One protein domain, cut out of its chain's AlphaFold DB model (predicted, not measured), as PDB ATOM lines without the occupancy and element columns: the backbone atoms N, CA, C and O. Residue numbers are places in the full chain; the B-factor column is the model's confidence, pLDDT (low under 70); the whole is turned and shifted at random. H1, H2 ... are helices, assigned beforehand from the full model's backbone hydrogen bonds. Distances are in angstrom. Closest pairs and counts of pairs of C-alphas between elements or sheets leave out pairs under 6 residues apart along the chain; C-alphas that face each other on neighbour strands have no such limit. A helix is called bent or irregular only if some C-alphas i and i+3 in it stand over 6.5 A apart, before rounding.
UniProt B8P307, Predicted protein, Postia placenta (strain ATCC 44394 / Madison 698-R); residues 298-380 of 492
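This is residues 298 to 380 of the 492 residues of the protein "Predicted protein" of Postia placenta (strain ATCC 44394 / Madison 698-R) (UniProt B8P307). Three helices, H1, H2 and H3, form a rough layer in which the short H2 sits between the longer H1 and H3, and H4 packs over one face of this layer, on H1 and H2. H1 and H3 splay on the two sides of H2, and a long link, residues 354 to 364, folds back from the end of H3 to the beginning of H4; Gln 356 in this link and Asp 380 at the other end mark the greatest length. The printed part has 83 residues with four named helices, in the order H1, H2, H3, H4, and no named strand; the class is all helix. The whole is compact, with a radius of gyration of the C-alphas of 13.0 A, and the C-alphas span 40 by 28 by 21 A along their three main axes.

The longest helix is H3, residues 335 to 353. It has a kink of 38 degrees near residue 342 and is only just irregular: C-alphas 340 and 343 are 6.9 A apart, against about 5 A in a regular helix, and its line is a rough one. H2, residues 322 to 331, touches H3; the closest C-alphas are those of Leu 330 and Ala 341, 5.9 A apart. The two form a helical hairpin and run opposite ways at a tilt of 35.5 degrees, only just steep. H4, residues 365 to 376, touches H2 with residues 365 to 368 alone, and the closest C-alphas, those of Ile 322 and Val 365, are 6.2 A apart. H2 and H4 run the same way at a shallow tilt of 26 degrees. H3 and H4 are near each other, with no pair of C-alphas within 8 A but 7 pairs within 10 A. H1, residues 299 to 315, touches H4 with residues 299 to 306 alone; the closest C-alphas are those of Cys 302 and Phe 376, 6.1 A apart. H1 and H4 run opposite ways at a shallow tilt of 24 degrees. H1 and H2 are close but not clearly touching, with the C-alphas of Trp 313 and Lys 325 closest at 7.0 A, and they run opposite ways at a steep tilt of 49 degrees. H1 and H3 are apart. The helix packing is only just mostly aligned, with 2 of the 3 touching pairs at a shallow tilt. In H1, H2 and H4 every O i to N i+4 pair is within hydrogen-bond range; in H3 it is 13 of 15.

H3 has 19 residues and measures 26.9 A from C-alpha 335 at (49.090, 206.813, -14.205) to C-alpha 353 at (47.965, 181.810, -4.479). H2 has 10 residues and measures 14.2 A. H1 has 17 residues and measures 24.6 A, beginning with C-alpha 299 at (33.879, 210.667, -17.960). H4 has 12 residues and measures 16.3 A, ending with C-alpha 376 at (36.360, 207.105, -13.144).

The two C-alphas farthest apart, those of Gln 356 and Asp 380, are 39.9 A apart, while the first and last printed C-alphas, those of Pro 298 and Asp 380, are 9.2 A apart. The printed part runs from residue 298 to 380 without a cut. The link from H3 to H4, 11 residues, is long; the link from H1 to H2, 6 residues, is short, and the link from H2 to H3, 3 residues, is tight. The mean pLDDT of the printed part is 90.2, and residues 298 to 300 and 378 to 379 are under 70.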
ATOM      1  N   PRO A 298      38.506 212.174 -18.105       63.00
ATOM      2  CA  PRO A 298      37.149 212.653 -18.341       63.00
ATOM      3  C   PRO A 298      36.142 211.497 -18.402       63.00
ATOM      4  O   PRO A 298      36.449 210.413 -18.903       63.00
ATOM      5  N   ALA A 299      34.903 211.718 -17.956       65.62
ATOM      6  CA  ALA A 299      33.879 210.667 -17.960       65.62
ATOM      7  C   ALA A 299      33.589 210.112 -19.369       65.62
ATOM      8  O   ALA A 299      33.347 208.910 -19.530       65.62
ATOM      9  N   ALA A 300      33.722 210.949 -20.403       66.94
ATOM     10  CA  ALA A 300      33.663 210.529 -21.803       66.94
ATOM     11  C   ALA A 300      34.753 209.494 -22.152       66.94
ATOM     12  O   ALA A 300      34.464 208.476 -22.786       66.94
ATOM     13  N   GLU A 301      35.981 209.689 -21.665       80.25
ATOM     14  CA  GLU A 301      37.083 208.737 -21.852       80.25
ATOM     15  C   GLU A 301      36.832 207.430 -21.093       80.25
ATOM     16  O   GLU A 301      37.112 206.352 -21.617       80.25
ATOM     17  N   CYS A 302      36.221 207.494 -19.903       86.88
ATOM     18  CA  CYS A 302      35.813 206.301 -19.159       86.88
ATOM     19  C   CYS A 302      34.786 205.466 -19.947       86.88
ATOM     20  O   CYS A 302      34.959 204.255 -20.103       86.88
ATOM     21  N   ASN A 303      33.726 206.089 -20.475       85.25
ATOM     22  CA  ASN A 303      32.711 205.385 -21.270       85.25
ATOM     23  C   ASN A 303      33.297 204.828 -22.583       85.25
ATOM     24  O   ASN A 303      32.964 203.705 -22.984       85.25
ATOM     25  N   HIS A 304      34.210 205.567 -23.223       85.88
ATOM     26  CA  HIS A 304      34.934 205.096 -24.403       85.88
ATOM     27  C   HIS A 304      35.793 203.864 -24.085       85.88
ATOM     28  O   HIS A 304      35.669 202.833 -24.752       85.88
ATOM     29  N   PHE A 305      36.602 203.928 -23.024       91.75
ATOM     30  CA  PHE A 305      37.431 202.815 -22.561       91.75
ATOM     31  C   PHE A 305      36.593 201.567 -22.255       91.75
ATOM     32  O   PHE A 305      36.913 200.478 -22.733       91.75
ATOM     33  N   LEU A 306      35.484 201.718 -21.522       92.81
ATOM     34  CA  LEU A 306      34.588 200.603 -21.203       92.81
ATOM     35  C   LEU A 306      33.976 199.972 -22.459       92.81
ATOM     36  O   LEU A 306      33.882 198.747 -22.543       92.81
ATOM     37  N   SER A 307      33.604 200.788 -23.446       91.12
ATOM     38  CA  SER A 307      33.061 200.302 -24.719       91.12
ATOM     39  C   SER A 307      34.093 199.473 -25.488       91.12
ATOM     40  O   SER A 307      33.798 198.353 -25.909       91.12
ATOM     41  N   GLN A 308      35.330 199.970 -25.604       94.38
ATOM     42  CA  GLN A 308      36.431 199.243 -26.250       94.38
ATOM     43  C   GLN A 308      36.768 197.940 -25.516       94.38
ATOM     44  O   GLN A 308      36.958 196.894 -26.141       94.38
ATOM     45  N   LEU A 309      36.786 197.977 -24.184       95.06
ATOM     46  CA  LEU A 309      37.062 196.816 -23.342       95.06
ATOM     47  C   LEU A 309      35.996 195.721 -23.501       95.06
ATOM     48  O   LEU A 309      36.336 194.540 -23.598       95.06
ATOM     49  N   LEU A 310      34.717 196.099 -23.575       95.31
ATOM     50  CA  LEU A 310      33.617 195.155 -23.784       95.31
ATOM     51  C   LEU A 310      33.680 194.495 -25.161       95.31
ATOM     52  O   LEU A 310      33.524 193.276 -25.253       95.31
ATOM     53  N   ILE A 311      33.975 195.267 -26.210       95.06
ATOM     54  CA  ILE A 311      34.188 194.731 -27.563       95.06
ATOM     55  C   ILE A 311      35.370 193.755 -27.563       95.06
ATOM     56  O   ILE A 311      35.259 192.643 -28.081       95.06
ATOM     57  N   TYR A 312      36.484 194.130 -26.932       95.31
ATOM     58  CA  TYR A 312      37.660 193.271 -26.824       95.31
ATOM     59  C   TYR A 312      37.348 191.944 -26.118       95.31
ATOM     60  O   TYR A 312      37.705 190.879 -26.625       95.31
ATOM     61  N   TRP A 313      36.641 191.976 -24.987       95.81
ATOM     62  CA  TRP A 313      36.222 190.761 -24.283       95.81
ATOM     63  C   TRP A 313      35.223 189.910 -25.067       95.81
ATOM     64  O   TRP A 313      35.200 188.698 -24.870       95.81
ATOM     65  N   GLN A 314      34.395 190.525 -25.911       94.88
ATOM     66  CA  GLN A 314      33.443 189.809 -26.755       94.88
ATOM     67  C   GLN A 314      34.151 189.047 -27.880       94.88
ATOM     68  O   GLN A 314      33.771 187.925 -28.204       94.88
ATOM     69  N   ILE A 315      35.188 189.648 -28.466       92.81
ATOM     70  CA  ILE A 315      35.969 189.038 -29.549       92.81
ATOM     71  C   ILE A 315      36.951 187.999 -28.991       92.81
ATOM     72  O   ILE A 315      37.192 186.965 -29.616       92.81
ATOM     73  N   ASN A 316      37.527 188.254 -27.815       93.62
ATOM     74  CA  ASN A 316      38.517 187.374 -27.213       93.62
ATOM     75  C   ASN A 316      37.865 186.273 -26.360       93.62
ATOM     76  O   ASN A 316      37.752 186.384 -25.137       93.62
ATOM     77  N   THR A 317      37.494 185.172 -27.016       91.00
ATOM     78  CA  THR A 317      36.878 183.996 -26.380       91.00
ATOM     79  C   THR A 317      37.788 183.281 -25.376       91.00
ATOM     80  O   THR A 317      37.288 182.537 -24.533       91.00
ATOM     81  N   ALA A 318      39.104 183.529 -25.400       93.19
ATOM     82  CA  ALA A 318      40.047 182.950 -24.441       93.19
ATOM     83  C   ALA A 318      39.915 183.549 -23.026       93.19
ATOM     84  O   ALA A 318      40.401 182.969 -22.056       93.19
ATOM     85  N   LEU A 319      39.240 184.692 -22.874       92.56
ATOM     86  CA  LEU A 319      38.980 185.315 -21.575       92.56
ATOM     87  C   LEU A 319      37.693 184.757 -20.956       92.56
ATOM     88  O   LEU A 319      36.701 185.467 -20.798       92.56
ATOM     89  N   PHE A 320      37.708 183.469 -20.614       91.06
ATOM     90  CA  PHE A 320      36.513 182.752 -20.159       91.06
ATOM     91  C   PHE A 320      36.110 183.064 -18.708       91.06
ATOM     92  O   PHE A 320      34.937 182.940 -18.362       91.06
ATOM     93  N   THR A 321      37.041 183.509 -17.857       93.12
ATOM     94  CA  THR A 321      36.745 183.846 -16.454       93.12
ATOM     95  C   THR A 321      36.665 185.348 -16.216       93.12
ATOM     96  O   THR A 321      37.398 186.142 -16.813       93.12
ATOM     97  N   ILE A 322      35.827 185.739 -15.252       92.31
ATOM     98  CA  ILE A 322      35.778 187.114 -14.741       92.31
ATOM     99  C   ILE A 322      37.157 187.591 -14.271       92.31
ATOM    100  O   ILE A 322      37.554 188.718 -14.553       92.31
ATOM    101  N   LYS A 323      37.925 186.709 -13.622       92.94
ATOM    102  CA  LYS A 323      39.269 186.999 -13.117       92.94
ATOM    103  C   LYS A 323      40.211 187.439 -14.236       92.94
ATOM    104  O   LYS A 323      40.843 188.483 -14.104       92.94
ATOM    105  N   LEU A 324      40.267 186.687 -15.338       93.38
ATOM    106  CA  LEU A 324      41.112 187.026 -16.487       93.38
ATOM    107  C   LEU A 324      40.657 188.328 -17.150       93.38
ATOM    108  O   LEU A 324      41.488 189.183 -17.446       93.38
ATOM    109  N   LYS A 325      39.342 188.516 -17.325       95.62
ATOM    110  CA  LYS A 325      38.782 189.763 -17.867       95.62
ATOM    111  C   LYS A 325      39.224 190.974 -17.042       95.62
ATOM    112  O   LYS A 325      39.818 191.900 -17.595       95.62
ATOM    113  N   VAL A 326      39.015 190.931 -15.726       95.19
ATOM    114  CA  VAL A 326      39.401 192.004 -14.797       95.19
ATOM    115  C   VAL A 326      40.915 192.229 -14.806       95.19
ATOM    116  O   VAL A 326      41.348 193.372 -14.906       95.19
ATOM    117  N   GLN A 327      41.732 191.173 -14.768       94.38
ATOM    118  CA  GLN A 327      43.193 191.308 -14.829       94.38
ATOM    119  C   GLN A 327      43.659 192.022 -16.101       94.38
ATOM    120  O   GLN A 327      44.512 192.908 -16.017       94.38
ATOM    121  N   VAL A 328      43.081 191.683 -17.258       95.25
ATOM    122  CA  VAL A 328      43.402 192.367 -18.516       95.25
ATOM    123  C   VAL A 328      42.991 193.834 -18.449       95.25
ATOM    124  O   VAL A 328      43.823 194.689 -18.738       95.25
ATOM    125  N   ALA A 329      41.773 194.151 -18.002       95.81
ATOM    126  CA  ALA A 329      41.327 195.541 -17.880       95.81
ATOM    127  C   ALA A 329      42.255 196.383 -17.002       95.81
ATOM    128  O   ALA A 329      42.676 197.460 -17.409       95.81
ATOM    129  N   LEU A 330      42.621 195.866 -15.827       95.25
ATOM    130  CA  LEU A 330      43.513 196.565 -14.906       95.25
ATOM    131  C   LEU A 330      44.930 196.726 -15.477       95.25
ATOM    132  O   LEU A 330      45.604 197.702 -15.162       95.25
ATOM    133  N   SER A 331      45.388 195.792 -16.321       94.94
ATOM    134  CA  SER A 331      46.716 195.862 -16.950       94.94
ATOM    135  C   SER A 331      46.827 196.936 -18.034       94.94
ATOM    136  O   SER A 331      47.938 197.323 -18.385       94.94
ATOM    137  N   LEU A 332      45.687 197.412 -18.544       94.94
ATOM    138  CA  LEU A 332      45.606 198.487 -19.534       94.94
ATOM    139  C   LEU A 332      45.612 199.884 -18.893       94.94
ATOM    140  O   LEU A 332      45.685 200.873 -19.615       94.94
ATOM    141  N   LEU A 333      45.507 199.976 -17.564       93.44
ATOM    142  CA  LEU A 333      45.474 201.250 -16.849       93.44
ATOM    143  C   LEU A 333      46.888 201.792 -16.626       93.44
ATOM    144  O   LEU A 333      47.801 201.051 -16.254       93.44
ATOM    145  N   ASP A 334      47.039 203.105 -16.779       92.75
ATOM    146  CA  ASP A 334      48.281 203.834 -16.517       92.75
ATOM    147  C   ASP A 334      48.048 205.005 -15.542       92.75
ATOM    148  O   ASP A 334      46.908 205.310 -15.179       92.75
ATOM    149  N   GLY A 335      49.130 205.626 -15.067       91.88
ATOM    150  CA  GLY A 335      49.090 206.813 -14.205       91.88
ATOM    151  C   GLY A 335      48.249 206.630 -12.934       91.88
ATOM    152  O   GLY A 335      48.358 205.621 -12.233       91.88
ATOM    153  N   ASP A 336      47.381 207.601 -12.644       85.31
ATOM    154  CA  ASP A 336      46.510 207.595 -11.460       85.31
ATOM    155  C   ASP A 336      45.548 206.392 -11.438       85.31
ATOM    156  O   ASP A 336      45.290 205.808 -10.379       85.31
ATOM    157  N   ALA A 337      45.083 205.943 -12.609       90.06
ATOM    158  CA  ALA A 337      44.216 204.773 -12.710       90.06
ATOM    159  C   ALA A 337      44.945 203.475 -12.319       90.06
ATOM    160  O   ALA A 337      44.352 202.572 -11.719       90.06
ATOM    161  N   ARG A 338      46.255 203.391 -12.582       93.88
ATOM    162  CA  ARG A 338      47.098 202.272 -12.137       93.88
ATOM    163  C   ARG A 338      47.294 202.262 -10.619       93.88
ATOM    164  O   ARG A 338      47.317 201.188 -10.006       93.88
ATOM    165  N   THR A 339      47.389 203.435  -9.998       92.62
ATOM    166  CA  THR A 339      47.450 203.559  -8.532       92.62
ATOM    167  C   THR A 339      46.179 203.002  -7.888       92.62
ATOM    168  O   THR A 339      46.267 202.197  -6.961       92.62
ATOM    169  N   TRP A 340      45.004 203.312  -8.447       93.75
ATOM    170  CA  TRP A 340      43.725 202.719  -8.029       93.75
ATOM    171  C   TRP A 340      43.664 201.193  -8.240       93.75
ATOM    172  O   TRP A 340      43.156 200.461  -7.390       93.75
ATOM    173  N   ALA A 341      44.233 200.690  -9.338       95.69
ATOM    174  CA  ALA A 341      44.242 199.263  -9.665       95.69
ATOM    175  C   ALA A 341      45.152 198.414  -8.761       95.69
ATOM    176  O   ALA A 341      44.939 197.208  -8.613       95.69
ATOM    177  N   THR A 342      46.178 199.018  -8.160       95.50
ATOM    178  CA  THR A 342      47.216 198.322  -7.378       95.50
ATOM    179  C   THR A 342      46.661 197.453  -6.237       95.50
ATOM    180  O   THR A 342      46.994 196.262  -6.193       95.50
ATOM    181  N   PRO A 343      45.791 197.952  -5.335       94.50
ATOM    182  CA  PRO A 343      45.199 197.108  -4.293       94.50
ATOM    183  C   PRO A 343      44.330 195.974  -4.859       94.50
ATOM    184  O   PRO A 343      44.299 194.882  -4.291       94.50
ATOM    185  N   ILE A 344      43.672 196.191  -6.001       94.50
ATOM    186  CA  ILE A 344      42.838 195.179  -6.668       94.50
ATOM    187  C   ILE A 344      43.726 194.058  -7.228       94.50
ATOM    188  O   ILE A 344      43.433 192.876  -7.037       94.50
ATOM    189  N   PHE A 345      44.864 194.403  -7.840       92.25
ATOM    190  CA  PHE A 345      45.860 193.429  -8.295       92.25
ATOM    191  C   PHE A 345      46.427 192.580  -7.155       92.25
ATOM    192  O   PHE A 345      46.529 191.360  -7.301       92.25
ATOM    193  N   ALA A 346      46.769 193.197  -6.021       92.94
ATOM    194  CA  ALA A 346      47.292 192.481  -4.856       92.94
ATOM    195  C   ALA A 346      46.286 191.447  -4.319       92.94
ATOM    196  O   ALA A 346      46.654 190.316  -3.985       92.94
ATOM    197  N   GLN A 347      44.998 191.797  -4.303       92.81
ATOM    198  CA  GLN A 347      43.940 190.865  -3.917       92.81
ATOM    199  C   GLN A 347      43.745 189.748  -4.953       92.81
ATOM    200  O   GLN A 347      43.677 188.579  -4.575       92.81
ATOM    201  N   LEU A 348      43.742 190.058  -6.255       90.75
ATOM    202  CA  LEU A 348      43.647 189.041  -7.315       90.75
ATOM    203  C   LEU A 348      44.818 188.046  -7.276       90.75
ATOM    204  O   LEU A 348      44.618 186.854  -7.523       90.75
ATOM    205  N   ALA A 349      46.023 188.521  -6.947       91.75
ATOM    206  CA  ALA A 349      47.193 187.674  -6.730       91.75
ATOM    207  C   ALA A 349      47.034 186.795  -5.478       91.75
ATOM    208  O   ALA A 349      47.320 185.601  -5.535       91.75
ATOM    209  N   SER A 350      46.500 187.341  -4.382       92.75
ATOM    210  CA  SER A 350      46.245 186.584  -3.145       92.75
ATOM    211  C   SER A 350      45.222 185.461  -3.352       92.75
ATOM    212  O   SER A 350      45.446 184.337  -2.902       92.75
ATOM    213  N   VAL A 351      44.149 185.731  -4.108       89.50
ATOM    214  CA  VAL A 351      43.176 184.708  -4.533       89.50
ATOM    215  C   VAL A 351      43.847 183.651  -5.417       89.50
ATOM    216  O   VAL A 351      43.550 182.470  -5.294       89.50
ATOM    217  N   ALA A 352      44.778 184.039  -6.297       87.94
ATOM    218  CA  ALA A 352      45.491 183.094  -7.162       87.94
ATOM    219  C   ALA A 352      46.440 182.150  -6.408       87.94
ATOM    220  O   ALA A 352      46.605 181.011  -6.830       87.94
ATOM    221  N   VAL A 353      47.049 182.611  -5.313       92.88
ATOM    222  CA  VAL A 353      47.965 181.810  -4.479       92.88
ATOM    223  C   VAL A 353      47.206 180.992  -3.419       92.88
ATOM    224  O   VAL A 353      47.801 180.172  -2.727       92.88
ATOM    225  N   GLY A 354      45.887 181.173  -3.300       92.25
ATOM    226  CA  GLY A 354      45.068 180.456  -2.321       92.25
ATOM    227  C   GLY A 354      45.310 180.921  -0.883       92.25
ATOM    228  O   GLY A 354      45.227 180.118   0.045       92.25
ATOM    229  N   VAL A 355      45.633 182.205  -0.681       93.62
ATOM    230  CA  VAL A 355      45.792 182.772   0.667       93.62
ATOM    231  C   VAL A 355      44.470 182.636   1.421       93.62
ATOM    232  O   VAL A 355      43.422 183.097   0.964       93.62
ATOM    233  N   GLN A 356      44.513 181.993   2.586       91.06
ATOM    234  CA  GLN A 356      43.323 181.734   3.385       91.06
ATOM    235  C   GLN A 356      42.658 183.051   3.812       91.06
ATOM    236  O   GLN A 356      43.292 183.902   4.431       91.06
ATOM    237  N   GLY A 357      41.379 183.216   3.457       89.56
ATOM    238  CA  GLY A 357      40.618 184.451   3.681       89.56
ATOM    239  C   GLY A 357      40.596 185.427   2.498       89.56
ATOM    240  O   GLY A 357      39.963 186.475   2.605       89.56
ATOM    241  N   ALA A 358      41.236 185.107   1.367       87.19
ATOM    242  CA  ALA A 358      41.097 185.901   0.151       87.19
ATOM    243  C   ALA A 358      39.668 185.779  -0.416       87.19
ATOM    244  O   ALA A 358      39.178 184.679  -0.665       87.19
ATOM    245  N   VAL A 359      39.001 186.918  -0.615       88.31
ATOM    246  CA  VAL A 359      37.626 186.999  -1.132       88.31
ATOM    247  C   VAL A 359      37.657 187.328  -2.624       88.31
ATOM    248  O   VAL A 359      38.491 188.109  -3.086       88.31
ATOM    249  N   THR A 360      36.739 186.748  -3.397       87.00
ATOM    250  CA  THR A 360      36.520 187.134  -4.794       87.00
ATOM    251  C   THR A 360      35.976 188.564  -4.858       87.00
ATOM    252  O   THR A 360      34.872 188.858  -4.414       87.00
ATOM    253  N   LEU A 361      36.781 189.472  -5.413       91.00
ATOM    254  CA  LEU A 361      36.525 190.920  -5.426       91.00
ATOM    255  C   LEU A 361      35.263 191.327  -6.196       91.00
ATOM    256  O   LEU A 361      34.586 192.281  -5.826       91.00
ATOM    257  N   PHE A 362      34.963 190.612  -7.279       94.69
ATOM    258  CA  PHE A 362      33.830 190.889  -8.153       94.69
ATOM    259  C   PHE A 362      33.062 189.597  -8.404       94.69
ATOM    260  O   PHE A 362      33.647 188.603  -8.836       94.69
ATOM    261  N   ALA A 363      31.754 189.625  -8.146       94.81
ATOM    262  CA  ALA A 363      30.869 188.496  -8.410       94.81
ATOM    263  C   ALA A 363      30.704 188.241  -9.919       94.81
ATOM    264  O   ALA A 363      30.632 187.096 -10.355       94.81
ATOM    265  N   ASP A 364      30.679 189.308 -10.720       95.62
ATOM    266  CA  ASP A 364      30.510 189.254 -12.168       95.62
ATOM    267  C   ASP A 364      31.132 190.485 -12.864       95.62
ATOM    268  O   ASP A 364      31.682 191.391 -12.229       95.62
ATOM    269  N   VAL A 365      31.052 190.510 -14.202       94.06
ATOM    270  CA  VAL A 365      31.568 191.616 -15.030       94.06
ATOM    271  C   VAL A 365      30.847 192.924 -14.707       94.06
ATOM    272  O   VAL A 365      31.474 193.980 -14.676       94.06
ATOM    273  N   LYS A 366      29.542 192.872 -14.436       95.62
ATOM    274  CA  LYS A 366      28.721 194.056 -14.173       95.62
ATOM    275  C   LYS A 366      29.143 194.741 -12.872       95.62
ATOM    276  O   LYS A 366      29.241 195.965 -12.847       95.62
ATOM    277  N   ALA A 367      29.446 193.973 -11.828       96.12
ATOM    278  CA  ALA A 367      29.964 194.476 -10.561       96.12
ATOM    279  C   ALA A 367      31.294 195.216 -10.758       96.12
ATOM    280  O   ALA A 367      31.449 196.330 -10.262       96.12
ATOM    281  N   PHE A 368      32.217 194.647 -11.542       95.44
ATOM    282  CA  PHE A 368      33.465 195.326 -11.902       95.44
ATOM    283  C   PHE A 368      33.209 196.643 -12.648       95.44
ATOM    284  O   PHE A 368      33.740 197.678 -12.250       95.44
ATOM    285  N   LEU A 369      32.367 196.627 -13.688       94.56
ATOM    286  CA  LEU A 369      32.057 197.821 -14.482       94.56
ATOM    287  C   LEU A 369      31.421 198.933 -13.641       94.56
ATOM    288  O   LEU A 369      31.751 200.097 -13.842       94.56
ATOM    289  N   MET A 370      30.536 198.595 -12.698       92.44
ATOM    290  CA  MET A 370      29.920 199.580 -11.801       92.44
ATOM    291  C   MET A 370      30.948 200.232 -10.879       92.44
ATOM    292  O   MET A 370      30.938 201.451 -10.736       92.44
ATOM    293  N   VAL A 371      31.851 199.448 -10.283       93.81
ATOM    294  CA  VAL A 371      32.911 199.991  -9.421       93.81
ATOM    295  C   VAL A 371      33.879 200.845 -10.243       93.81
ATOM    296  O   VAL A 371      34.183 201.965  -9.849       93.81
ATOM    297  N   PHE A 372      34.298 200.365 -11.418       92.19
ATOM    298  CA  PHE A 372      35.160 201.123 -12.326       92.19
ATOM    299  C   PHE A 372      34.511 202.452 -12.741       92.19
ATOM    300  O   PHE A 372      35.123 203.510 -12.610       92.19
ATOM    301  N   LYS A 373      33.243 202.417 -13.168       90.06
ATOM    302  CA  LYS A 373      32.488 203.618 -13.546       90.06
ATOM    303  C   LYS A 373      32.230 204.541 -12.352       90.06
ATOM    304  O   LYS A 373      32.238 205.747 -12.527       90.06
ATOM    305  N   GLY A 374      32.069 204.021 -11.138       88.25
ATOM    306  CA  GLY A 374      31.990 204.852  -9.933       88.25
ATOM    307  C   GLY A 374      33.302 205.580  -9.623       88.25
ATOM    308  O   GLY A 374      33.278 206.713  -9.150       88.25
ATOM    309  N   CYS A 375      34.448 204.956  -9.912       88.06
ATOM    310  CA  CYS A 375      35.765 205.539  -9.660       88.06
ATOM    311  C   CYS A 375      36.212 206.537 -10.739       88.06
ATOM    312  O   CYS A 375      36.844 207.533 -10.398       88.06
ATOM    313  N   PHE A 376      35.881 206.293 -12.012       85.06
ATOM    314  CA  PHE A 376      36.360 207.105 -13.144       85.06
ATOM    315  C   PHE A 376      35.258 207.830 -13.923       85.06
ATOM    316  O   PHE A 376      35.537 208.761 -14.666       85.06
ATOM    317  N   GLY A 377      34.002 207.431 -13.764       78.88
ATOM    318  CA  GLY A 377      32.854 208.032 -14.442       78.88
ATOM    319  C   GLY A 377      32.177 209.148 -13.647       78.88
ATOM    320  O   GLY A 377      31.078 209.536 -14.012       78.88
ATOM    321  N   ASN A 378      32.786 209.635 -12.557       64.62
ATOM    322  CA  ASN A 378      32.192 210.648 -11.675       64.62
ATOM    323  C   ASN A 378      32.640 212.092 -11.979       64.62
ATOM    324  O   ASN A 378      32.577 212.964 -11.115       64.62
ATOM    325  N   LEU A 379      33.099 212.371 -13.199       59.81
ATOM    326  CA  LEU A 379      32.968 213.728 -13.717       59.81
ATOM    327  C   LEU A 379      31.563 213.780 -14.302       59.81
ATOM    328  O   LEU A 379      31.317 213.084 -15.277       59.81
ATOM    329  N   ASP A 380      30.649 214.512 -13.664       73.25
ATOM    330  CA  ASP A 380      29.258 214.666 -14.112       73.25
ATOM    331  C   ASP A 380      29.232 214.731 -15.649       73.25
ATOM    332  O   ASP A 380      29.931 215.580 -16.209       73.25
TER     333      ASP A 380